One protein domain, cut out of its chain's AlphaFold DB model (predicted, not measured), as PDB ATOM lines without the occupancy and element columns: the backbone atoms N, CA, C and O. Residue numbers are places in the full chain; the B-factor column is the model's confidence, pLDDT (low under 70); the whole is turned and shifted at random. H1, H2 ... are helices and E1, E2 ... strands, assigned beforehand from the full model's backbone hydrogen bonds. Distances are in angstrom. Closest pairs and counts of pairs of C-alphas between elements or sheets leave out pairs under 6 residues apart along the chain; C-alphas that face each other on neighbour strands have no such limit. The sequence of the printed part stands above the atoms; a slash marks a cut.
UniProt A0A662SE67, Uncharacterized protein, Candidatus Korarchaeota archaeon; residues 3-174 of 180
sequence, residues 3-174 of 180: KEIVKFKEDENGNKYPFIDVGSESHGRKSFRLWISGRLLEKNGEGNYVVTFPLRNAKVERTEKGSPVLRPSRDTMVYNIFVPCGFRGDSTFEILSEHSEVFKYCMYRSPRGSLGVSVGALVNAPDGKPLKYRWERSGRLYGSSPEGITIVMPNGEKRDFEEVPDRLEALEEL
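What this domain is: This is residues 3 to 174 of the 180 residues of an uncharacterized protein of Candidatus Korarchaeota archaeon (UniProt A0A662SE67). Three sheets stand in a row along the longest axis: the three-stranded sheet E8, E11, E10 is in the middle, with the strongly twisted five-stranded sheet E2, E3, E4, E7, E6 partly face to face with it on one side and the four-stranded sheet E9, E12, E13, E14 on the other. The small pair E1 and E5 packs on E3 and E8; the hairpin of E2 and E3 reaches toward one end, and the tiny H1 lies at the other. The printed part has 172 residues, with 14 named strands, E1 to E14 in order, then H1; the class is mostly strand. The five-stranded sheet is mixed, the other sheets antiparallel. The whole is compact, with a radius of gyration of the C-alphas of 17.2 A, spanning 57 by 38 by 36 A.

How they stand to each other: Begin at E1, residues 3 to 5, the antiparallel neighbour of E5, residues 49 to 53; N 4 and O 51 are 2.9 A apart. E1 runs on into E2, residues 7 to 10, at 33 degrees. E2, E3, residues 16 to 22, and E4, residues 32 to 36, form a meander, each strand the antiparallel neighbour of the one before; look for N 9 and O 17 at 2.9 A and N 20 and O 34 at 2.9 A. E4 is parallel to E7, residues 68 to 72, with N 70 and O 35 at 2.7 A. E7 and E6, residues 58 to 62, are a hairpin, with N 61 and O 69 at 2.9 A. Next find E8, residues 76 to 83, E11, residues 117 to 126, and E10, residues 101 to 108: N 79 and O 123 are 2.9 A apart, as are N 105 and O 120. This sheet faces the first, their strands at 44 degrees; the closest C-alphas of E6 and E8, Ala 58 and Met 77, are 4.9 A apart. It also faces the sheet of E9, residues 91 to 95, E12, residues 131 to 137, E13, residues 147 to 152, and E14, residues 158 to 162, at 26 degrees, in a stack of sheets, three face to face in turn. The closest C-alphas of E9 and E11, Ser 91 and Ser 118, are 5.3 A apart. E12, E13 and E14 are a second meander; pairs within hydrogen-bond range include N 94 and O 134 at 2.8 A, N 133 and O 150 at 3.0 A, and N 149 and O 161 at 2.8 A. H1, residues 169 to 172, is not on these three sheets, and is too short for an O i to N i+4 pair.

Where its parts are: Find C-alpha 3 at (50.714, 99.045, -7.273), where E1 begins. E3 is 18.9 A long, E8 22.5 A, E10 23.1 A and E12 19.2 A. E11, the longest, runs 29.0 A from C-alpha 117 at (38.679, 106.272, 8.865). H1 ends at C-alpha 172, (23.725, 85.220, -7.398).

The domain as a whole: The C-alphas farthest apart, of Asn 13 and Pro 165, are 57.8 A apart. The printed part has no cut. The link from E4 to E5, 12 residues, is long; in it residues 42 to 43 pair antiparallel with residues 49 to 50 of E5. Mean pLDDT of the printed part is 93.3, but residues 164 to 174 are under 70.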
ATOM      1  N   LYS A   3      49.259  99.248  -7.296       93.88
ATOM      2  CA  LYS A   3      50.714  99.045  -7.273       93.88
ATOM      3  C   LYS A   3      51.300  99.648  -6.007       93.88
ATOM      4  O   LYS A   3      51.070 100.820  -5.739       93.88
ATOM      5  N   GLU A   4      52.085  98.862  -5.286       95.81
ATOM      6  CA  GLU A   4      52.759  99.286  -4.060       95.81
ATOM      7  C   GLU A   4      54.273  99.279  -4.268       95.81
ATOM      8  O   GLU A   4      54.839  98.283  -4.727       95.81
ATOM      9  N   ILE A   5      54.935 100.386  -3.920       96.69
ATOM     10  CA  ILE A   5      56.398 100.493  -3.977       96.69
ATOM     11  C   ILE A   5      56.999  99.751  -2.784       96.69
ATOM     12  O   ILE A   5      56.685 100.034  -1.627       96.69
ATOM     13  N   VAL A   6      57.900  98.819  -3.075       97.38
ATOM     14  CA  VAL A   6      58.539  97.955  -2.084       97.38
ATOM     15  C   VAL A   6      59.753  98.650  -1.481       97.38
ATOM     16  O   VAL A   6      60.620  99.174  -2.180       97.38
ATOM     17  N   LYS A   7      59.830  98.619  -0.151       97.69
ATOM     18  CA  LYS A   7      60.972  99.088   0.637       97.69
ATOM     19  C   LYS A   7      61.818  97.894   1.069       97.69
ATOM     20  O   LYS A   7      61.338  96.766   1.105       97.69
ATOM     21  N   PHE A   8      63.069  98.143   1.443       97.12
ATOM     22  CA  PHE A   8      63.979  97.104   1.922       97.12
ATOM     23  C   PHE A   8      64.463  97.431   3.327       97.12
ATOM     24  O   PHE A   8      64.755  98.585   3.640       97.12
ATOM     25  N   LYS A   9      64.530  96.412   4.183       96.56
ATOM     26  CA  LYS A   9      65.241  96.477   5.460       96.56
ATOM     27  C   LYS A   9      66.523  95.669   5.324       96.56
ATOM     28  O   LYS A   9      66.453  94.540   4.856       96.56
ATOM     29  N   GLU A  10      67.649  96.238   5.727       95.69
ATOM     30  CA  GLU A  10      68.942  95.553   5.739       95.69
ATOM     31  C   GLU A  10      69.245  95.026   7.151       95.69
ATOM     32  O   GLU A  10      68.865  95.669   8.136       95.69
ATOM     33  N   ASP A  11      69.848  93.840   7.254       93.38
ATOM     34  CA  ASP A  11      70.413  93.323   8.506       93.38
ATOM     35  C   ASP A  11      71.925  93.593   8.604       93.38
ATOM     36  O   ASP A  11      72.540  94.125   7.685       93.38
ATOM     37  N   GLU A  12      72.532  93.221   9.731       92.69
ATOM     38  CA  GLU A  12      73.971  93.403   9.990       92.69
ATOM     39  C   GLU A  12      74.869  92.632   9.006       92.69
ATOM     40  O   GLU A  12      76.041  92.965   8.851       92.69
ATOM     41  N   ASN A  13      74.318  91.633   8.309       91.56
ATOM     42  CA  ASN A  13      75.018  90.827   7.311       91.56
ATOM     43  C   ASN A  13      74.815  91.359   5.877       91.56
ATOM     44  O   ASN A  13      75.257  90.721   4.921       91.56
ATOM     45  N   GLY A  14      74.128  92.495   5.702       92.12
ATOM     46  CA  GLY A  14      73.833  93.084   4.394       92.12
ATOM     47  C   GLY A  14      72.671  92.420   3.643       92.12
ATOM     48  O   GLY A  14      72.420  92.752   2.479       92.12
ATOM     49  N   ASN A  15      71.934  91.491   4.264       93.12
ATOM     50  CA  ASN A  15      70.776  90.874   3.618       93.12
ATOM     51  C   ASN A  15      69.614  91.863   3.567       93.12
ATOM     52  O   ASN A  15      69.242  92.468   4.574       93.12
ATOM     53  N   LYS A  16      68.985  91.979   2.393       94.69
ATOM     54  CA  LYS A  16      67.861  92.891   2.161       94.69
ATOM     55  C   LYS A  16      66.533  92.144   2.169       94.69
ATOM     56  O   LYS A  16      66.287  91.276   1.337       94.69
ATOM     57  N   TYR A  17      65.644  92.555   3.064       96.06
ATOM     58  CA  TYR A  17      64.313  91.986   3.239       96.06
ATOM     59  C   TYR A  17      63.255  92.944   2.680       96.06
ATOM     60  O   TYR A  17      63.102  94.048   3.221       96.06
ATOM     61  N   PRO A  18      62.529  92.563   1.613       97.94
ATOM     62  CA  PRO A  18      61.523  93.421   1.005       97.94
ATOM     63  C   PRO A  18      60.269  93.513   1.877       97.94
ATOM     64  O   PRO A  18      59.827  92.518   2.458       97.94
ATOM     65  N   PHE A  19      59.668  94.697   1.955       98.31
ATOM     66  CA  PHE A  19      58.426  94.920   2.687       98.31
ATOM     67  C   PHE A  19      57.629  96.118   2.163       98.31
ATOM     68  O   PHE A  19      58.172  97.027   1.535       98.31
ATOM     69  N   ILE A  20      56.347  96.158   2.521       98.06
ATOM     70  CA  ILE A  20      55.505  97.360   2.479       98.06
ATOM     71  C   ILE A  20      54.894  97.601   3.865       98.06
ATOM     72  O   ILE A  20      54.646  96.663   4.625       98.06
ATOM     73  N   ASP A  21      54.699  98.865   4.227       98.00
ATOM     74  CA  ASP A  21      53.958  99.238   5.435       98.00
ATOM     75  C   ASP A  21      52.507  99.505   5.013       98.00
ATOM     76  O   ASP A  21      52.263 100.366   4.173       98.00
ATOM     77  N   VAL A  22      51.566  98.726   5.550       97.81
ATOM     78  CA  VAL A  22      50.159  98.724   5.134       97.81
ATOM     79  C   VAL A  22      49.311  99.466   6.163       97.81
ATOM     80  O   VAL A  22      49.423  99.228   7.369       97.81
ATOM     81  N   GLY A  23      48.441 100.347   5.673       97.12
ATOM     82  CA  GLY A  23      47.601 101.208   6.499       97.12
ATOM     83  C   GLY A  23      48.328 102.446   7.029       97.12
ATOM     84  O   GLY A  23      49.549 102.573   6.953       97.12
ATOM     85  N   SER A  24      47.543 103.367   7.570       96.75
ATOM     86  CA  SER A  24      47.992 104.594   8.223       96.75
ATOM     87  C   SER A  24      46.953 104.964   9.272       96.75
ATOM     88  O   SER A  24      45.932 105.566   8.970       96.75
ATOM     89  N   GLU A  25      47.157 104.518  10.497       95.69
ATOM     90  CA  GLU A  25      46.277 104.711  11.639       95.69
ATOM     91  C   GLU A  25      46.644 105.986  12.412       95.69
ATOM     92  O   GLU A  25      47.135 106.976  11.858       95.69
ATOM     93  N   SER A  26      46.408 105.980  13.726       94.31
ATOM     94  CA  SER A  26      46.708 107.115  14.584       94.31
ATOM     95  C   SER A  26      48.179 107.528  14.472       94.31
ATOM     96  O   SER A  26      49.095 106.713  14.586       94.31
ATOM     97  N   HIS A  27      48.394 108.820  14.236       94.62
ATOM     98  CA  HIS A  27      49.691 109.453  14.019       94.62
ATOM     99  C   HIS A  27      50.522 108.804  12.896       94.62
ATOM    100  O   HIS A  27      51.748 108.801  12.958       94.62
ATOM    101  N   GLY A  28      49.861 108.256  11.869       91.81
ATOM    102  CA  GLY A  28      50.526 107.652  10.712       91.81
ATOM    103  C   GLY A  28      51.150 106.285  10.996       91.81
ATOM    104  O   GLY A  28      51.960 105.793  10.210       91.81
ATOM    105  N   ARG A  29      50.808 105.659  12.130       96.31
ATOM    106  CA  ARG A  29      51.241 104.294  12.440       96.31
ATOM    107  C   ARG A  29      50.615 103.332  11.443       96.31
ATOM    108  O   ARG A  29      49.407 103.305  11.301       96.31
ATOM    109  N   LYS A  30      51.408 102.502  10.782       97.38
ATOM    110  CA  LYS A  30      50.877 101.398   9.969       97.38
ATOM    111  C   LYS A  30      50.005 100.448  10.795       97.38
ATOM    112  O   LYS A  30      50.303 100.227  11.969       97.38
ATOM    113  N   SER A  31      49.031  99.812  10.151       97.56
ATOM    114  CA  SER A  31      48.300  98.684  10.741       97.56
ATOM    115  C   SER A  31      49.216  97.467  10.876       97.56
ATOM    116  O   SER A  31      49.253  96.809  11.911       97.56
ATOM    117  N   PHE A  32      50.017  97.186   9.845       97.69
ATOM    118  CA  PHE A  32      51.049  96.152   9.896       97.69
ATOM    119  C   PHE A  32      52.144  96.386   8.852       97.69
ATOM    120  O   PHE A  32      52.002  97.170   7.916       97.69
ATOM    121  N   ARG A  33      53.268  95.683   9.014       97.94
ATOM    122  CA  ARG A  33      54.287  95.540   7.969       97.94
ATOM    123  C   ARG A  33      54.081  94.207   7.267       97.94
ATOM    124  O   ARG A  33      54.127  93.178   7.932       97.94
ATOM    125  N   LEU A  34      53.897  94.240   5.953       98.50
ATOM    126  CA  LEU A  34      53.865  93.051   5.111       98.50
ATOM    127  C   LEU A  34      55.269  92.789   4.576       98.50
ATOM    128  O   LEU A  34      55.793  93.584   3.797       98.50
ATOM    129  N   TRP A  35      55.870  91.677   4.979       98.31
ATOM    130  CA  TRP A  35      57.109  91.200   4.366       98.31
ATOM    131  C   TRP A  35      56.799  90.528   3.036       98.31
ATOM    132  O   TRP A  35      55.768  89.879   2.912       98.31
ATOM    133  N   ILE A  36      57.668  90.665   2.040       98.19
ATOM    134  CA  ILE A  36      57.403  90.164   0.691       98.19
ATOM    135  C   ILE A  36      58.557  89.273   0.249       98.19
ATOM    136  O   ILE A  36      59.725  89.642   0.360       98.19
ATOM    137  N   SER A  37      58.240  88.090  -0.271       96.94
ATOM    138  CA  SER A  37      59.230  87.250  -0.940       96.94
ATOM    139  C   SER A  37      59.783  87.966  -2.173       96.94
ATOM    140  O   SER A  37      59.020  88.385  -3.040       96.94
ATOM    141  N   GLY A  38      61.112  88.026  -2.307       95.25
ATOM    142  CA  GLY A  38      61.772  88.636  -3.468       95.25
ATOM    143  C   GLY A  38      61.337  88.056  -4.824       95.25
ATOM    144  O   GLY A  38      61.438  88.737  -5.836       95.25
ATOM    145  N   ARG A  39      60.796  86.828  -4.840       96.00
ATOM    146  CA  ARG A  39      60.275  86.149  -6.041       96.00
ATOM    147  C   ARG A  39      59.003  86.777  -6.616       96.00
ATOM    148  O   ARG A  39      58.645  86.453  -7.739       96.00
ATOM    149  N   LEU A  40      58.312  87.608  -5.840       96.94
ATOM    150  CA  LEU A  40      57.063  88.268  -6.230       96.94
ATOM    151  C   LEU A  40      57.270  89.731  -6.640       96.94
ATOM    152  O   LEU A  40      56.299  90.438  -6.889       96.94
ATOM    153  N   LEU A  41      58.518  90.206  -6.640       95.94
ATOM    154  CA  LEU A  41      58.827  91.592  -6.953       95.94
ATOM    155  C   LEU A  41      59.017  91.779  -8.451       95.94
ATOM    156  O   LEU A  41      59.752  91.036  -9.100       95.94
ATOM    157  N   GLU A  42      58.442  92.855  -8.959       95.06
ATOM    158  CA  GLU A  42      58.643  93.327 -10.323       95.06
ATOM    159  C   GLU A  42      59.358  94.676 -10.281       95.06
ATOM    160  O   GLU A  42      59.269  95.394  -9.286       95.06
ATOM    161  N   LYS A  43      60.071  95.053 -11.345       94.75
ATOM    162  CA  LYS A  43      60.563  96.429 -11.492       94.75
ATOM    163  C   LYS A  43      59.578  97.235 -12.327       94.75
ATOM    164  O   LYS A  43      59.147  96.777 -13.382       94.75
ATOM    165  N   ASN A  44      59.233  98.437 -11.871       93.00
ATOM    166  CA  ASN A  44      58.482  99.388 -12.685       93.00
ATOM    167  C   ASN A  44      59.405 100.085 -13.711       93.00
ATOM    168  O   ASN A  44      60.623  99.897 -13.698       93.00
ATOM    169  N   GLY A  45      58.834 100.919 -14.587       87.56
ATOM    170  CA  GLY A  45      59.592 101.663 -15.608       87.56
ATOM    171  C   GLY A  45      60.621 102.662 -15.055       87.56
ATOM    172  O   GLY A  45      61.500 103.093 -15.789       87.56
ATOM    173  N   GLU A  46      60.549 102.990 -13.765       90.50
ATOM    174  CA  GLU A  46      61.488 103.871 -13.056       90.50
ATOM    175  C   GLU A  46      62.590 103.079 -12.328       90.50
ATOM    176  O   GLU A  46      63.435 103.654 -11.648       90.50
ATOM    177  N   GLY A  47      62.579 101.744 -12.433       91.75
ATOM    178  CA  GLY A  47      63.539 100.853 -11.781       91.75
ATOM    179  C   GLY A  47      63.220 100.505 -10.323       91.75
ATOM    180  O   GLY A  47      63.971  99.735  -9.716       91.75
ATOM    181  N   ASN A  48      62.110 101.004  -9.770       94.94
ATOM    182  CA  ASN A  48      61.655 100.696  -8.415       94.94
ATOM    183  C   ASN A  48      61.059  99.286  -8.345       94.94
ATOM    184  O   ASN A  48      60.302  98.883  -9.229       94.94
ATOM    185  N   TYR A  49      61.352  98.551  -7.268       97.00
ATOM    186  CA  TYR A  49      60.674  97.285  -6.992       97.00
ATOM    187  C   TYR A  49      59.232  97.543  -6.544       97.00
ATOM    188  O   TYR A  49      58.987  98.382  -5.676       97.00
ATOM    189  N   VAL A  50      58.285  96.811  -7.119       97.25
ATOM    190  CA  VAL A  50      56.851  96.940  -6.856       97.25
ATOM    191  C   VAL A  50      56.189  95.579  -6.687       97.25
ATOM    192  O   VAL A  50      56.697  94.556  -7.150       97.25
ATOM    193  N   VAL A  51      55.027  95.589  -6.040       96.94
ATOM    194  CA  VAL A  51      54.058  94.490  -6.057       96.94
ATOM    195  C   VAL A  51      52.715  95.019  -6.559       96.94
ATOM    196  O   VAL A  51      52.293  96.112  -6.176       96.94
ATOM    197  N   THR A  52      52.055  94.262  -7.436       96.88
ATOM    198  CA  THR A  52      50.775  94.651  -8.045       96.88
ATOM    199  C   THR A  52      49.664  93.718  -7.576       96.88
ATOM    200  O   THR A  52      49.800  92.504  -7.672       96.88
ATOM    201  N   PHE A  53      48.554  94.284  -7.100       97.19
ATOM    202  CA  PHE A  53      47.351  93.546  -6.724       97.19
ATOM    203  C   PHE A  53      46.204  93.764  -7.736       97.19
ATOM    204  O   PHE A  53      46.045  94.887  -8.246       97.19
ATOM    205  N   PRO A  54      45.348  92.751  -7.979       97.94
ATOM    206  CA  PRO A  54      45.398  91.390  -7.429       97.94
ATOM    207  C   PRO A  54      46.642  90.613  -7.875       97.94
ATOM    208  O   PRO A  54      47.066  90.734  -9.020       97.94
ATOM    209  N   LEU A  55      47.233  89.848  -6.958       97.94
ATOM    210  CA  LEU A  55      48.472  89.112  -7.186       97.94
ATOM    211  C   LEU A  55      48.184  87.617  -7.239       97.94
ATOM    212  O   LEU A  55      47.892  87.002  -6.212       97.94
ATOM    213  N   ARG A  56      48.277  87.044  -8.438       97.75
ATOM    214  CA  ARG A  56      48.145  85.602  -8.666       97.75
ATOM    215  C   ARG A  56      49.334  84.831  -8.120       97.75
ATOM    216  O   ARG A  56      50.423  85.378  -7.961       97.75
ATOM    217  N   ASN A  57      49.121  83.539  -7.905       97.56
ATOM    218  CA  ASN A  57      50.130  82.616  -7.401       97.56
ATOM    219  C   ASN A  57      50.813  83.098  -6.105       97.56
ATOM    220  O   ASN A  57      52.031  82.956  -5.930       97.56
ATOM    221  N   ALA A  58      50.045  83.698  -5.196       98.19
ATOM    222  CA  ALA A  58      50.556  84.286  -3.969       98.19
ATOM    223  C   ALA A  58      49.584  84.106  -2.802       98.19
ATOM    224  O   ALA A  58      48.373  83.999  -2.976       98.19
ATOM    225  N   LYS A  59      50.130  84.108  -1.588       98.50
ATOM    226  CA  LYS A  59      49.375  84.031  -0.338       98.50
ATOM    227  C   LYS A  59      50.043  84.894   0.722       98.50
ATOM    228  O   LYS A  59      51.271  84.915   0.817       98.50
ATOM    229  N   VAL A  60      49.245  85.593   1.521       98.44
ATOM    230  CA  VAL A  60      49.717  86.185   2.776       98.44
ATOM    231  C   VAL A  60      49.567  85.146   3.881       98.44
ATOM    232  O   VAL A  60      48.476  84.638   4.107       98.44
ATOM    233  N   GLU A  61      50.648  84.822   4.573       97.12
ATOM    234  CA  GLU A  61      50.648  83.904   5.714       97.12
ATOM    235  C   GLU A  61      51.268  84.576   6.939       97.12
ATOM    236  O   GLU A  61      52.115  85.463   6.817       97.12
ATOM    237  N   ARG A  62      50.857  84.162   8.138       95.81
ATOM    238  CA  ARG A  62      51.500  84.603   9.379       95.81
ATOM    239  C   ARG A  62      52.696  83.715   9.680       95.81
ATOM    240  O   ARG A  62      52.596  82.495   9.632       95.81
ATOM    241  N   THR A  63      53.822  84.327  10.035       93.75
ATOM    242  CA  THR A  63      54.912  83.583  10.675       93.75
ATOM    243  C   THR A  63      54.489  83.106  12.061       93.75
ATOM    244  O   THR A  63      53.517  83.604  12.628       93.75
ATOM    245  N   GLU A  64      55.281  82.222  12.666       90.56
ATOM    246  CA  GLU A  64      55.118  81.810  14.069       90.56
ATOM    247  C   GLU A  64      55.046  83.002  15.039       90.56
ATOM    248  O   GLU A  64      54.334  82.964  16.036       90.56
ATOM    249  N   LYS A  65      55.738  84.107  14.719       89.75
ATOM    250  CA  LYS A  65      55.722  85.359  15.497       89.75
ATOM    251  C   LYS A  65      54.563  86.298  15.119       89.75
ATOM    252  O   LYS A  65      54.570  87.465  15.502       89.75
ATOM    253  N   GLY A  66      53.613  85.841  14.307       91.38
ATOM    254  CA  GLY A  66      52.412  86.575  13.900       91.38
ATOM    255  C   GLY A  66      52.605  87.626  12.803       91.38
ATOM    256  O   GLY A  66      51.629  88.262  12.400       91.38
ATOM    257  N   SER A  67      53.829  87.822  12.299       94.69
ATOM    258  CA  SER A  67      54.103  88.797  11.233       94.69
ATOM    259  C   SER A  67      53.562  88.304   9.886       94.69
ATOM    260  O   SER A  67      53.866  87.167   9.524       94.69
ATOM    261  N   PRO A  68      52.822  89.122   9.117       97.81
ATOM    262  CA  PRO A  68      52.335  88.715   7.804       97.81
ATOM    263  C   PRO A  68      53.455  88.739   6.753       97.81
ATOM    264  O   PRO A  68      54.255  89.681   6.683       97.81
ATOM    265  N   VAL A  69      53.495  87.703   5.916       98.25
ATOM    266  CA  VAL A  69      54.464  87.520   4.832       98.25
ATOM    267  C   VAL A  69      53.735  87.115   3.558       98.25
ATOM    268  O   VAL A  69      52.996  86.139   3.545       98.25
ATOM    269  N   LEU A  70      53.979  87.839   2.472       98.50
ATOM    270  CA  LEU A  70      53.504  87.531   1.134       98.50
ATOM    271  C   LEU A  70      54.483  86.576   0.441       98.50
ATOM    272  O   LEU A  70      55.641  86.931   0.192       98.50
ATOM    273  N   ARG A  71      54.028  85.359   0.132       98.12
ATOM    274  CA  ARG A  71      54.838  84.290  -0.467       98.12
ATOM    275  C   ARG A  71      54.179  83.687  -1.706       98.12
ATOM    276  O   ARG A  71      52.959  83.761  -1.826       98.12
ATOM    277  N   PRO A  72      54.963  83.078  -2.615       98.12
ATOM    278  CA  PRO A  72      54.404  82.302  -3.712       98.12
ATOM    279  C   PRO A  72      53.522  81.156  -3.198       98.12
ATOM    280  O   PRO A  72      53.922  80.436  -2.287       98.12
ATOM    281  N   SER A  73      52.356  80.971  -3.807       97.56
ATOM    282  CA  SER A  73      51.401  79.891  -3.517       97.56
ATOM    283  C   SER A  73      50.702  79.501  -4.811       97.56
ATOM    284  O   SER A  73      50.255  80.388  -5.513       97.56
ATOM    285  N   ARG A  74      50.596  78.219  -5.162       95.25
ATOM    286  CA  ARG A  74      50.037  77.823  -6.473       95.25
ATOM    287  C   ARG A  74      48.517  77.953  -6.557       95.25
ATOM    288  O   ARG A  74      47.992  78.203  -7.631       95.25
ATOM    289  N   ASP A  75      47.836  77.812  -5.427       96.50
ATOM    290  CA  ASP A  75      46.378  77.647  -5.390       96.50
ATOM    291  C   ASP A  75      45.655  78.911  -4.903       96.50
ATOM    292  O   ASP A  75      44.439  78.930  -4.724       96.50
ATOM    293  N   THR A  76      46.406  79.976  -4.626       98.12
ATOM    294  CA  THR A  76      45.896  81.192  -3.988       98.12
ATOM    295  C   THR A  76      46.302  82.421  -4.779       98.12
ATOM    296  O   THR A  76      47.382  82.481  -5.372       98.12
ATOM    297  N   MET A  77      45.447  83.434  -4.723       98.19
ATOM    298  CA  MET A  77      45.792  84.794  -5.084       98.19
ATOM    299  C   MET A  77      45.410  85.776  -3.983       98.19
ATOM    300  O   MET A  77      44.523  85.520  -3.165       98.19
ATOM    301  N   VAL A  78      46.090  86.918  -3.972       98.62
ATOM    302  CA  VAL A  78      45.880  87.970  -2.977       98.62
ATOM    303  C   VAL A  78      45.215  89.165  -3.627       98.62
ATOM    304  O   VAL A  78      45.747  89.761  -4.563       98.62
ATOM    305  N   TYR A  79      44.074  89.563  -3.090       98.50
ATOM    306  CA  TYR A  79      43.408  90.811  -3.435       98.50
ATOM    307  C   TYR A  79      43.763  91.890  -2.418       98.50
ATOM    308  O   TYR A  79      43.839  91.603  -1.229       98.50
ATOM    309  N   ASN A  80      43.935  93.131  -2.875       98.19
ATOM    310  CA  ASN A  80      43.978  94.302  -2.002       98.19
ATOM    311  C   ASN A  80      42.707  95.132  -2.222       98.19
ATOM    312  O   ASN A  80      42.544  95.750  -3.280       98.19
ATOM    313  N   ILE A  81      41.797  95.105  -1.250       97.62
ATOM    314  CA  ILE A  81      40.537  95.853  -1.290       97.62
ATOM    315  C   ILE A  81      40.611  97.080  -0.389       97.62
ATOM    316  O   ILE A  81      41.284  97.078   0.639       97.62
ATOM    317  N   PHE A  82      39.890  98.131  -0.766       97.88
ATOM    318  CA  PHE A  82      39.856  99.381  -0.022       97.88
ATOM    319  C   PHE A  82      38.494 100.045  -0.190       97.88
ATOM    320  O   PHE A  82      38.057 100.264  -1.320       97.88
ATOM    321  N   VAL A  83      37.853 100.375   0.930       97.81
ATOM    322  CA  VAL A  83      36.555 101.046   0.981       97.81
ATOM    323  C   VAL A  83      36.759 102.441   1.566       97.81
ATOM    324  O   VAL A  83      36.987 102.572   2.771       97.81
ATOM    325  N   PRO A  84      36.702 103.510   0.755       97.19
ATOM    326  CA  PRO A  84      36.856 104.864   1.265       97.19
ATOM    327  C   PRO A  84      35.619 105.305   2.060       97.19
ATOM    328  O   PRO A  84      34.496 105.171   1.584       97.19
ATOM    329  N   CYS A  85      35.826 105.908   3.232       97.38
ATOM    330  CA  CYS A  85      34.754 106.556   3.997       97.38
ATOM    331  C   CYS A  85      34.385 107.948   3.436       97.38
ATOM    332  O   CYS A  85      35.136 108.530   2.647       97.38
ATOM    333  N   GLY A  86      33.275 108.533   3.887       97.19
ATOM    334  CA  GLY A  86      32.977 109.957   3.701       97.19
ATOM    335  C   GLY A  86      33.810 110.870   4.608       97.19
ATOM    336  O   GLY A  86      34.589 110.420   5.454       97.19
ATOM    337  N   PHE A  87      33.650 112.189   4.463       96.88
ATOM    338  CA  PHE A  87      34.291 113.143   5.377       96.88
ATOM    339  C   PHE A  87      33.688 113.030   6.783       96.88
ATOM    340  O   PHE A  87      32.470 113.133   6.936       96.88
ATOM    341  N   ARG A  88      34.550 112.864   7.798       96.69
ATOM    342  CA  ARG A  88      34.172 112.571   9.198       96.69
ATOM    343  C   ARG A  88      33.275 111.335   9.335       96.69
ATOM    344  O   ARG A  88      32.350 111.343  10.139       96.69
ATOM    345  N   GLY A  89      33.532 110.313   8.526       97.25
ATOM    346  CA  GLY A  89      32.847 109.028   8.605       97.25
ATOM    347  C   GLY A  89      33.804 107.857   8.764       97.25
ATOM    348  O   GLY A  89      35.015 108.019   8.916       97.25
ATOM    349  N   ASP A  90      33.240 106.674   8.671       97.88
ATOM    350  CA  ASP A  90      33.900 105.381   8.743       97.88
ATOM    351  C   ASP A  90      33.478 104.518   7.545       97.88
ATOM    352  O   ASP A  90      32.654 104.931   6.723       97.88
ATOM    353  N   SER A  91      34.109 103.362   7.383       98.06
ATOM    354  CA  SER A  91      33.668 102.361   6.418       98.06
ATOM    355  C   SER A  91      33.899 100.952   6.937       98.06
ATOM    356  O   SER A  91      34.761 100.708   7.785       98.06
ATOM    357  N   THR A  92      33.133 100.010   6.402       98.12
ATOM    358  CA  THR A  92      33.206  98.584   6.714       98.12
ATOM    359  C   THR A  92      33.040  97.769   5.433       98.12
ATOM    360  O   THR A  92      32.661  98.283   4.377       98.12
ATOM    361  N   PHE A  93      33.387  96.485   5.500       98.12
ATOM    362  CA  PHE A  93      33.127  95.547   4.416       98.12
ATOM    363  C   PHE A  93      32.978  94.122   4.939       98.12
ATOM    364  O   PHE A  93      33.500  93.766   6.004       98.12
ATOM    365  N   GLU A  94      32.352  93.294   4.114       97.56
ATOM    366  CA  GLU A  94      32.200  91.859   4.287       97.56
ATOM    367  C   GLU A  94      32.558  91.144   2.982       97.56
ATOM    368  O   GLU A  94      32.058  91.496   1.913       97.56
ATOM    369  N   ILE A  95      33.434  90.141   3.057       97.88
ATOM    370  CA  ILE A  95      33.770  89.310   1.897       97.88
ATOM    371  C   ILE A  95      32.660  88.280   1.693       97.88
ATOM    372  O   ILE A  95      32.377  87.501   2.598       97.88
ATOM    373  N   LEU A  96      32.076  88.259   0.496       96.00
ATOM    374  CA  LEU A  96      30.985  87.355   0.124       96.00
ATOM    375  C   LEU A  96      31.480  86.111  -0.631       96.00
ATOM    376  O   LEU A  96      30.810  85.085  -0.642       96.00
ATOM    377  N   SER A  97      32.639  86.198  -1.288       95.00
ATOM    378  CA  SER A  97      33.259  85.068  -1.996       95.00
ATOM    379  C   SER A  97      34.021  84.129  -1.057       95.00
ATOM    380  O   SER A  97      34.419  84.512   0.045       95.00
ATOM    381  N   GLU A  98      34.315  82.918  -1.540       96.19
ATOM    382  CA  GLU A  98      35.247  81.998  -0.887       96.19
ATOM    383  C   GLU A  98      36.612  82.666  -0.652       96.19
ATOM    384  O   GLU A  98      37.225  83.232  -1.561       96.19
ATOM    385  N   HIS A  99      37.086  82.605   0.589       97.56
ATOM    386  CA  HIS A  99      38.363  83.159   1.017       97.56
ATOM    387  C   HIS A  99      38.875  82.394   2.245       97.56
ATOM    388  O   HIS A  99      38.116  81.695   2.911       97.56
ATOM    389  N   SER A 100      40.169  82.522   2.545       96.00
ATOM    390  CA  SER A 100      40.805  81.792   3.658       96.00
ATOM    391  C   SER A 100      41.286  82.684   4.801       96.00
ATOM    392  O   SER A 100      41.117  82.334   5.963       96.00
ATOM    393  N   GLU A 101      41.889  83.838   4.503       96.19
ATOM    394  CA  GLU A 101      42.367  84.770   5.529       96.19
ATOM    395  C   GLU A 101      42.249  86.218   5.042       96.19
ATOM    396  O   GLU A 101      42.460  86.508   3.859       96.19
ATOM    397  N   VAL A 102      41.913  87.122   5.968       98.06
ATOM    398  CA  VAL A 102      41.716  88.557   5.724       98.06
ATOM    399  C   VAL A 102      42.607  89.362   6.670       98.06
ATOM    400  O   VAL A 102      42.472  89.293   7.892       98.06
ATOM    401  N   PHE A 103      43.489  90.181   6.107       98.19
ATOM    402  CA  PHE A 103      44.398  91.061   6.837       98.19
ATOM    403  C   PHE A 103      43.900  92.501   6.730       98.19
ATOM    404  O   PHE A 103      44.268  93.228   5.804       98.19
ATOM    405  N   LYS A 104      43.025  92.892   7.663       98.19
ATOM    406  CA  LYS A 104      42.419  94.229   7.704       98.19
ATOM    407  C   LYS A 104      43.441  95.306   8.065       98.19
ATOM    408  O   LYS A 104      44.318  95.087   8.898       98.19
ATOM    409  N   TYR A 105      43.289  96.474   7.460       98.38
ATOM    410  CA  TYR A 105      44.041  97.678   7.785       98.38
ATOM    411  C   TYR A 105      43.141  98.911   7.718       98.38
ATOM    412  O   TYR A 105      42.096  98.904   7.063       98.38
ATOM    413  N   CYS A 106      43.576  99.987   8.363       98.00
ATOM    414  CA  CYS A 106      42.857 101.255   8.396       98.00
ATOM    415  C   CYS A 106      43.666 102.369   7.723       98.00
ATOM    416  O   CYS A 106      44.897 102.352   7.704       98.00
ATOM    417  N   MET A 107      42.964 103.360   7.181       97.88
ATOM    418  CA  MET A 107      43.537 104.559   6.579       97.88
ATOM    419  C   MET A 107      42.841 105.791   7.152       97.88
ATOM    420  O   MET A 107      41.725 106.150   6.769       97.88
ATOM    421  N   TYR A 108      43.501 106.431   8.105       97.62
ATOM    422  CA  TYR A 108      43.034 107.615   8.800       97.62
ATOM    423  C   TYR A 108      43.317 108.836   7.928       97.62
ATOM    424  O   TYR A 108      44.456 109.107   7.553       97.62
ATOM    425  N   ARG A 109      42.288 109.644   7.661       94.44
ATOM    426  CA  ARG A 109      42.424 110.892   6.884       94.44
ATOM    427  C   ARG A 109      43.064 112.042   7.669       94.44
ATOM    428  O   ARG A 109      43.213 113.146   7.162       94.44
ATOM    429  N   SER A 110      43.386 111.811   8.938       93.75
ATOM    430  CA  SER A 110      44.016 112.776   9.845       93.75
ATOM    431  C   SER A 110      44.746 112.028  10.963       93.75
ATOM    432  O   SER A 110      44.371 110.892  11.247       93.75
ATOM    433  N   PRO A 111      45.707 112.643  11.679       93.94
ATOM    434  CA  PRO A 111      46.479 111.954  12.721       93.94
ATOM    435  C   PRO A 111      45.636 111.277  13.814       93.94
ATOM    436  O   PRO A 111      46.088 110.332  14.449       93.94
ATOM    437  N   ARG A 112      44.405 111.740  14.049       94.06
ATOM    438  CA  ARG A 112      43.488 111.153  15.039       94.06
ATOM    439  C   ARG A 112      42.270 110.464  14.419       94.06
ATOM    440  O   ARG A 112      41.370 110.088  15.153       94.06
ATOM    441  N   GLY A 113      42.205 110.352  13.091       92.50
ATOM    442  CA  GLY A 113      41.067 109.753  12.384       92.50
ATOM    443  C   GLY A 113      39.800 110.613  12.370       92.50
ATOM    444  O   GLY A 113      38.805 110.215  11.782       92.50
ATOM    445  N   SER A 114      39.823 111.822  12.940       94.31
ATOM    446  CA  SER A 114      38.639 112.684  13.051       94.31
ATOM    447  C   SER A 114      38.079 113.144  11.704       94.31
ATOM    448  O   SER A 114      36.888 113.407  11.615       94.31
ATOM    449  N   LEU A 115      38.903 113.233  10.653       96.31
ATOM    450  CA  LEU A 115      38.443 113.508   9.279       96.31
ATOM    451  C   LEU A 115      37.879 112.277   8.554       96.31
ATOM    452  O   LEU A 115      37.392 112.401   7.430       96.31
ATOM    453  N   GLY A 116      37.924 111.119   9.200       97.12
ATOM    454  CA  GLY A 116      37.379 109.860   8.733       97.12
ATOM    455  C   GLY A 116      38.408 108.736   8.726       97.12
ATOM    456  O   GLY A 116      39.622 108.976   8.638       97.12
ATOM    457  N   VAL A 117      37.901 107.511   8.823       97.88
ATOM    458  CA  VAL A 117      38.679 106.272   8.865       97.88
ATOM    459  C   VAL A 117      38.154 105.327   7.791       97.88
ATOM    460  O   VAL A 117      37.076 104.764   7.924       97.88
ATOM    461  N   SER A 118      38.930 105.148   6.727       98.38
ATOM    462  CA  SER A 118      38.630 104.151   5.698       98.38
ATOM    463  C   SER A 118      39.214 102.794   6.094       98.38
ATOM    464  O   SER A 118      40.282 102.747   6.712       98.38
ATOM    465  N   VAL A 119      38.594 101.698   5.669       98.44
ATOM    466  CA  VAL A 119      39.125 100.339   5.859       98.44
ATOM    467  C   VAL A 119      39.582  99.713   4.546       98.44
ATOM    468  O   VAL A 119      39.067 100.005   3.467       98.44
ATOM    469  N   GLY A 120      40.550  98.812   4.635       98.31
ATOM    470  CA  GLY A 120      40.938  97.932   3.542       98.31
ATOM    471  C   GLY A 120      41.401  96.583   4.062       98.31
ATOM    472  O   GLY A 120      41.452  96.353   5.274       98.31
ATOM    473  N   ALA A 121      41.722  95.673   3.148       98.50
ATOM    474  CA  ALA A 121      42.306  94.392   3.506       98.50
ATOM    475  C   ALA A 121      43.083  93.741   2.371       98.50
ATOM    476  O   ALA A 121      42.732  93.870   1.198       98.50
ATOM    477  N   LEU A 122      44.079  92.946   2.766       98.62
ATOM    478  CA  LEU A 122      44.615  91.888   1.917       98.62
ATOM    479  C   LEU A 122      43.791  90.619   2.144       98.62
ATOM    480  O   LEU A 122      43.621  90.203   3.290       98.62
ATOM    481  N   VAL A 123      43.274  90.019   1.076       98.69
ATOM    482  CA  VAL A 123      42.395  88.841   1.141       98.69
ATOM    483  C   VAL A 123      42.998  87.706   0.331       98.69
ATOM    484  O   VAL A 123      43.239  87.864  -0.866       98.69
ATOM    485  N   ASN A 124      43.218  86.562   0.978       98.62
ATOM    486  CA  ASN A 124      43.600  85.322   0.308       98.62
ATOM    487  C   ASN A 124      42.353  84.626  -0.249       98.62
ATOM    488  O   ASN A 124      41.499  84.196   0.531       98.62
ATOM    489  N   ALA A 125      42.290  84.449  -1.564       98.19
ATOM    490  CA  ALA A 125      41.196  83.776  -2.266       98.19
ATOM    491  C   ALA A 125      41.735  82.702  -3.234       98.19
ATOM    492  O   ALA A 125      42.918  82.759  -3.589       98.19
ATOM    493  N   PRO A 126      40.914  81.725  -3.664       98.12
ATOM    494  CA  PRO A 126      41.318  80.753  -4.679       98.12
ATOM    495  C   PRO A 126      41.830  81.435  -5.957       98.12
ATOM    496  O   PRO A 126      41.225  82.395  -6.442       98.12
ATOM    497  N   ASP A 127      42.950  80.957  -6.509       97.25
ATOM    498  CA  ASP A 127      43.531  81.565  -7.714       97.25
ATOM    499  C   ASP A 127      42.560  81.509  -8.910       97.25
ATOM    500  O   ASP A 127      41.883  80.510  -9.163       97.25
ATOM    501  N   GLY A 128      42.479  82.615  -9.653       95.75
ATOM    502  CA  GLY A 128      41.632  82.735 -10.841       95.75
ATOM    503  C   GLY A 128      40.136  82.934 -10.564       95.75
ATOM    504  O   GLY A 128      39.366  83.026 -11.521       95.75
ATOM    505  N   LYS A 129      39.706  83.038  -9.301       95.88
ATOM    506  CA  LYS A 129      38.309  83.321  -8.933       95.88
ATOM    507  C   LYS A 129      38.119  84.792  -8.551       95.88
ATOM    508  O   LYS A 129      38.925  85.304  -7.786       95.88
ATOM    509  N   PRO A 130      37.068  85.478  -9.036       96.69
ATOM    510  CA  PRO A 130      36.761  86.849  -8.627       96.69
ATOM    511  C   PRO A 130      36.469  86.971  -7.130       96.69
ATOM    512  O   PRO A 130      35.858  86.082  -6.534       96.69
ATOM    513  N   LEU A 131      36.840  88.112  -6.550       97.62
ATOM    514  CA  LEU A 131      36.528  88.446  -5.165       97.62
ATOM    515  C   LEU A 131      35.334  89.395  -5.107       97.62
ATOM    516  O   LEU A 131      35.390  90.499  -5.644       97.62
ATOM    517  N   LYS A 132      34.285  88.995  -4.396       97.38
ATOM    518  CA  LYS A 132      33.102  89.805  -4.135       97.38
ATOM    519  C   LYS A 132      33.078  90.260  -2.685       97.38
ATOM    520  O   LYS A 132      33.300  89.451  -1.781       97.38
ATOM    521  N   TYR A 133      32.776  91.531  -2.457       97.44
ATOM    522  CA  TYR A 133      32.573  92.060  -1.113       97.44
ATOM    523  C   TYR A 133      31.463  93.106  -1.081       97.44
ATOM    524  O   TYR A 133      31.331  93.913  -2.001       97.44
ATOM    525  N   ARG A 134      30.674  93.082  -0.007       96.75
ATOM    526  CA  ARG A 134      29.740  94.146   0.359       96.75
ATOM    527  C   ARG A 134      30.474  95.186   1.182       96.75
ATOM    528  O   ARG A 134      31.386  94.840   1.931       96.75
ATOM    529  N   TRP A 135      30.099  96.443   1.035       97.50
ATOM    530  CA  TRP A 135      30.686  97.542   1.775       97.50
ATOM    531  C   TRP A 135      29.631  98.546   2.212       97.50
ATOM    532  O   TRP A 135      28.629  98.750   1.534       97.50
ATOM    533  N   GLU A 136      29.918  99.196   3.332       97.19
ATOM    534  CA  GLU A 136      29.156 100.316   3.876       97.19
ATOM    535  C   GLU A 136      30.136 101.447   4.211       97.19
ATOM    536  O   GLU A 136      31.306 101.218   4.547       97.19
ATOM    537  N   ARG A 137      29.683 102.692   4.103       96.94
ATOM    538  CA  ARG A 137      30.445 103.888   4.454       96.94
ATOM    539  C   ARG A 137      29.536 104.991   4.972       96.94
ATOM    540  O   ARG A 137      28.446 105.228   4.462       96.94
ATOM    541  N   SER A 138      30.040 105.725   5.953       97.50
ATOM    542  CA  SER A 138      29.334 106.815   6.617       97.50
ATOM    543  C   SER A 138      30.019 108.171   6.371       97.50
ATOM    544  O   SER A 138      31.015 108.286   5.645       97.50
ATOM    545  N   GLY A 139      29.497 109.226   7.003       96.44
ATOM    546  CA  GLY A 139      30.021 110.591   6.934       96.44
ATOM    547  C   GLY A 139      29.400 111.415   5.808       96.44
ATOM    548  O   GLY A 139      28.329 111.106   5.293       96.44
ATOM    549  N   ARG A 140      30.061 112.509   5.420       97.31
ATOM    550  CA  ARG A 140      29.596 113.327   4.287       97.31
ATOM    551  C   ARG A 140      30.077 112.696   2.989       97.31
ATOM    552  O   ARG A 140      31.273 112.739   2.693       97.31
ATOM    553  N   LEU A 141      29.136 112.113   2.253       95.38
ATOM    554  CA  LEU A 141      29.390 111.370   1.017       95.38
ATOM    555  C   LEU A 141      29.227 112.213  -0.251       95.38
ATOM    556  O   LEU A 141      29.605 111.761  -1.321       95.38
ATOM    557  N   TYR A 142      28.700 113.437  -0.144       93.38
ATOM    558  CA  TYR A 142      28.565 114.371  -1.272       93.38
ATOM    559  C   TYR A 142      27.872 113.759  -2.503       93.38
ATOM    560  O   TYR A 142      28.290 113.984  -3.634       93.38
ATOM    561  N   GLY A 143      26.815 112.978  -2.263       90.25
ATOM    562  CA  GLY A 143      26.044 112.303  -3.307       90.25
ATOM    563  C   GLY A 143      26.564 110.918  -3.695       90.25
ATOM    564  O   GLY A 143      25.950 110.278  -4.536       90.25
ATOM    565  N   SER A 144      27.660 110.434  -3.102       92.50
ATOM    566  CA  SER A 144      28.079 109.040  -3.267       92.50
ATOM    567  C   SER A 144      27.243 108.090  -2.400       92.50
ATOM    568  O   SER A 144      26.882 108.433  -1.274       92.50
ATOM    569  N   SER A 145      27.007 106.877  -2.897       93.94
ATOM    570  CA  SER A 145      26.165 105.873  -2.236       93.94
ATOM    571  C   SER A 145      26.755 105.393  -0.902       93.94
ATOM    572  O   SER A 145      27.974 105.195  -0.831       93.94
ATOM    573  N   PRO A 146      25.956 105.225   0.167       95.62
ATOM    574  CA  PRO A 146      26.445 104.801   1.483       95.62
ATOM    575  C   PRO A 146      26.807 103.317   1.534       95.62
ATOM    576  O   PRO A 146      27.589 102.915   2.384       95.62
ATOM    577  N   GLU A 147      26.304 102.516   0.605       96.19
ATOM    578  CA  GLU A 147      26.527 101.078   0.562       96.19
ATOM    579  C   GLU A 147      26.555 100.562  -0.874       96.19
ATOM    580  O   GLU A 147      26.107 101.228  -1.816       96.19
ATOM    581  N   GLY A 148      27.097  99.361  -1.030       94.94
ATOM    582  CA  GLY A 148      27.154  98.692  -2.312       94.94
ATOM    583  C   GLY A 148      27.973  97.418  -2.265       94.94
ATOM    584  O   GLY A 148      28.393  96.932  -1.211       94.94
ATOM    585  N   ILE A 149      28.178  96.844  -3.443       95.75
ATOM    586  CA  ILE A 149      28.886  95.586  -3.634       95.75
ATOM    587  C   ILE A 149      29.889  95.756  -4.758       95.75
ATOM    588  O   ILE A 149      29.576  96.286  -5.818       95.75
ATOM    589  N   THR A 150      31.106  95.282  -4.530       96.19
ATOM    590  CA  THR A 150      32.177  95.320  -5.521       96.19
ATOM    591  C   THR A 150      32.590  93.903  -5.884       96.19
ATOM    592  O   THR A 150      32.818  93.064  -5.008       96.19
ATOM    593  N   ILE A 151      32.746  93.650  -7.182       96.81
ATOM    594  CA  ILE A 151      33.383  92.448  -7.724       96.81
ATOM    595  C   ILE A 151      34.745  92.847  -8.290       96.81
ATOM    596  O   ILE A 151      34.835  93.699  -9.174       96.81
ATOM    597  N   VAL A 152      35.811  92.225  -7.790       97.00
ATOM    598  CA  VAL A 152      37.180  92.391  -8.284       97.00
ATOM    599  C   VAL A 152      37.575  91.149  -9.071       97.00
ATOM    600  O   VAL A 152      37.760  90.064  -8.517       97.00
ATOM    601  N   MET A 153      37.734  91.312 -10.376       97.19
ATOM    602  CA  MET A 153      38.150  90.242 -11.275       97.19
ATOM    603  C   MET A 153      39.639  89.895 -11.061       97.19
ATOM    604  O   MET A 153      40.403  90.732 -10.575       97.19
ATOM    605  N   PRO A 154      40.104  88.683 -11.427       96.00
ATOM    606  CA  PRO A 154      41.511  88.290 -11.269       96.00
ATOM    607  C   PRO A 154      42.517  89.184 -12.009       96.00
ATOM    608  O   PRO A 154      43.670  89.284 -11.601       96.00
ATOM    609  N   ASN A 155      42.083  89.857 -13.077       94.00
ATOM    610  CA  ASN A 155      42.866  90.860 -13.808       94.00
ATOM    611  C   ASN A 155      42.883  92.241 -13.110       94.00
ATOM    612  O   ASN A 155      43.497  93.179 -13.606       94.00
ATOM    613  N   GLY A 156      42.199  92.401 -11.975       94.00
ATOM    614  CA  GLY A 156      42.111  93.655 -11.232       94.00
ATOM    615  C   GLY A 156      41.121  94.687 -11.769       94.00
ATOM    616  O   GLY A 156      41.149  95.819 -11.275       94.00
ATOM    617  N   GLU A 157      40.279  94.326 -12.741       94.94
ATOM    618  CA  GLU A 157      39.068  95.073 -13.099       94.94
ATOM    619  C   GLU A 157      38.083  95.042 -11.922       94.94
ATOM    620  O   GLU A 157      37.954  94.023 -11.237       94.94
ATOM    621  N   LYS A 158      37.414  96.168 -11.668       94.38
ATOM    622  CA  LYS A 158      36.406  96.301 -10.614       94.38
ATOM    623  C   LYS A 158      35.056  96.628 -11.233       94.38
ATOM    624  O   LYS A 158      34.994  97.455 -12.139       94.38
ATOM    625  N   ARG A 159      34.001  96.006 -10.714       93.50
ATOM    626  CA  ARG A 159      32.605  96.330 -11.021       93.50
ATOM    627  C   ARG A 159      31.902  96.671  -9.720       93.50
ATOM    628  O   ARG A 159      31.866  95.830  -8.823       93.50
ATOM    629  N   ASP A 160      31.397  97.892  -9.634       91.69
ATOM    630  CA  ASP A 160      30.710  98.416  -8.460       91.69
ATOM    631  C   ASP A 160      29.204  98.461  -8.724       91.69
ATOM    632  O   ASP A 160      28.755  98.927  -9.770       91.69
ATOM    633  N   PHE A 161      28.439  97.953  -7.766       90.56
ATOM    634  CA  PHE A 161      26.984  97.948  -7.753       90.56
ATOM    635  C   PHE A 161      26.552  98.743  -6.525       90.56
ATOM    636  O   PHE A 161      26.757  98.305  -5.393       90.56
ATOM    637  N   GLU A 162      26.034  99.942  -6.752       87.31
ATOM    638  CA  GLU A 162      25.588 100.845  -5.694       87.31
ATOM    639  C   GLU A 162      24.115 100.583  -5.352       87.31
ATOM    640  O   GLU A 162      23.361 100.142  -6.217       87.31
ATOM    641  N   GLU A 163      23.721 100.840  -4.098       70.81
ATOM    642  CA  GLU A 163      22.316 100.766  -3.644       70.81
ATOM    643  C   GLU A 163      21.642  99.410  -3.939       70.81
ATOM    644  O   GLU A 163      20.529  99.337  -4.463       70.81
ATOM    645  N   VAL A 164      22.333  98.304  -3.634       63.62
ATOM    646  CA  VAL A 164      21.797  96.957  -3.875       63.62
ATOM    647  C   VAL A 164      20.668  96.679  -2.872       63.62
ATOM    648  O   VAL A 164      20.944  96.660  -1.674       63.62
ATOM    649  N   PRO A 165      19.418  96.427  -3.316       50.81
ATOM    650  CA  PRO A 165      18.327  96.074  -2.411       50.81
ATOM    651  C   PRO A 165      18.670  94.822  -1.594       50.81
ATOM    652  O   PRO A 165      19.372  93.946  -2.093       50.81
ATOM    653  N   ASP A 166      18.101  94.703  -0.391       50.62
ATOM    654  CA  ASP A 166      18.314  93.667   0.648       50.62
ATOM    655  C   ASP A 166      18.212  92.174   0.229       50.62
ATOM    656  O   ASP A 166      18.223  91.277   1.074       50.62
ATOM    657  N   ARG A 167      18.102  91.835  -1.058       48.12
ATOM    658  CA  ARG A 167      17.966  90.453  -1.524       48.12
ATOM    659  C   ARG A 167      19.298  89.851  -1.960       48.12
ATOM    660  O   ARG A 167      19.837  90.175  -3.015       48.12
ATOM    661  N   LEU A 168      19.732  88.853  -1.186       50.56
ATOM    662  CA  LEU A 168      20.766  87.867  -1.534       50.56
ATOM    663  C   LEU A 168      20.581  87.254  -2.941       50.56
ATOM    664  O   LEU A 168      21.555  86.857  -3.566       50.56
ATOM    665  N   GLU A 169      19.350  87.204  -3.454       51.28
ATOM    666  CA  GLU A 169      19.004  86.604  -4.753       51.28
ATOM    667  C   GLU A 169      19.543  87.413  -5.948       51.28
ATOM    668  O   GLU A 169      20.096  86.839  -6.881       51.28
ATOM    669  N   ALA A 170      19.511  88.752  -5.892       52.16
ATOM    670  CA  ALA A 170      20.047  89.607  -6.964       52.16
ATOM    671  C   ALA A 170      21.578  89.487  -7.104       52.16
ATOM    672  O   ALA A 170      22.172  89.899  -8.097       52.16
ATOM    673  N   LEU A 171      22.228  88.928  -6.082       54.25
ATOM    674  CA  LEU A 171      23.669  88.790  -5.987       54.25
ATOM    675  C   LEU A 171      24.200  87.508  -6.623       54.25
ATOM    676  O   LEU A 171      25.352  87.514  -7.066       54.25
ATOM    677  N   GLU A 172      23.397  86.452  -6.676       55.31
ATOM    678  CA  GLU A 172      23.725  85.220  -7.398       55.31
ATOM    679  C   GLU A 172      23.594  85.403  -8.918       55.31
ATOM    680  O   GLU A 172      24.322  84.768  -9.678       55.31
ATOM    681  N   GLU A 173      22.745  86.337  -9.358       53.81
ATOM    682  CA  GLU A 173      22.500  86.634 -10.774       53.81
ATOM    683  C   GLU A 173      23.500  87.615 -11.405       53.81
ATOM    684  O   GLU A 173      23.484  87.811 -12.622       53.81
ATOM    685  N   LEU A 174      24.395  88.236 -10.622       58.56
ATOM    686  CA  LEU A 174      25.385  89.154 -11.189       58.56
ATOM    687  C   LEU A 174      26.358  88.385 -12.099       58.56
ATOM    688  O   LEU A 174      27.096  87.520 -11.616       58.56
TER     689      LEU A 174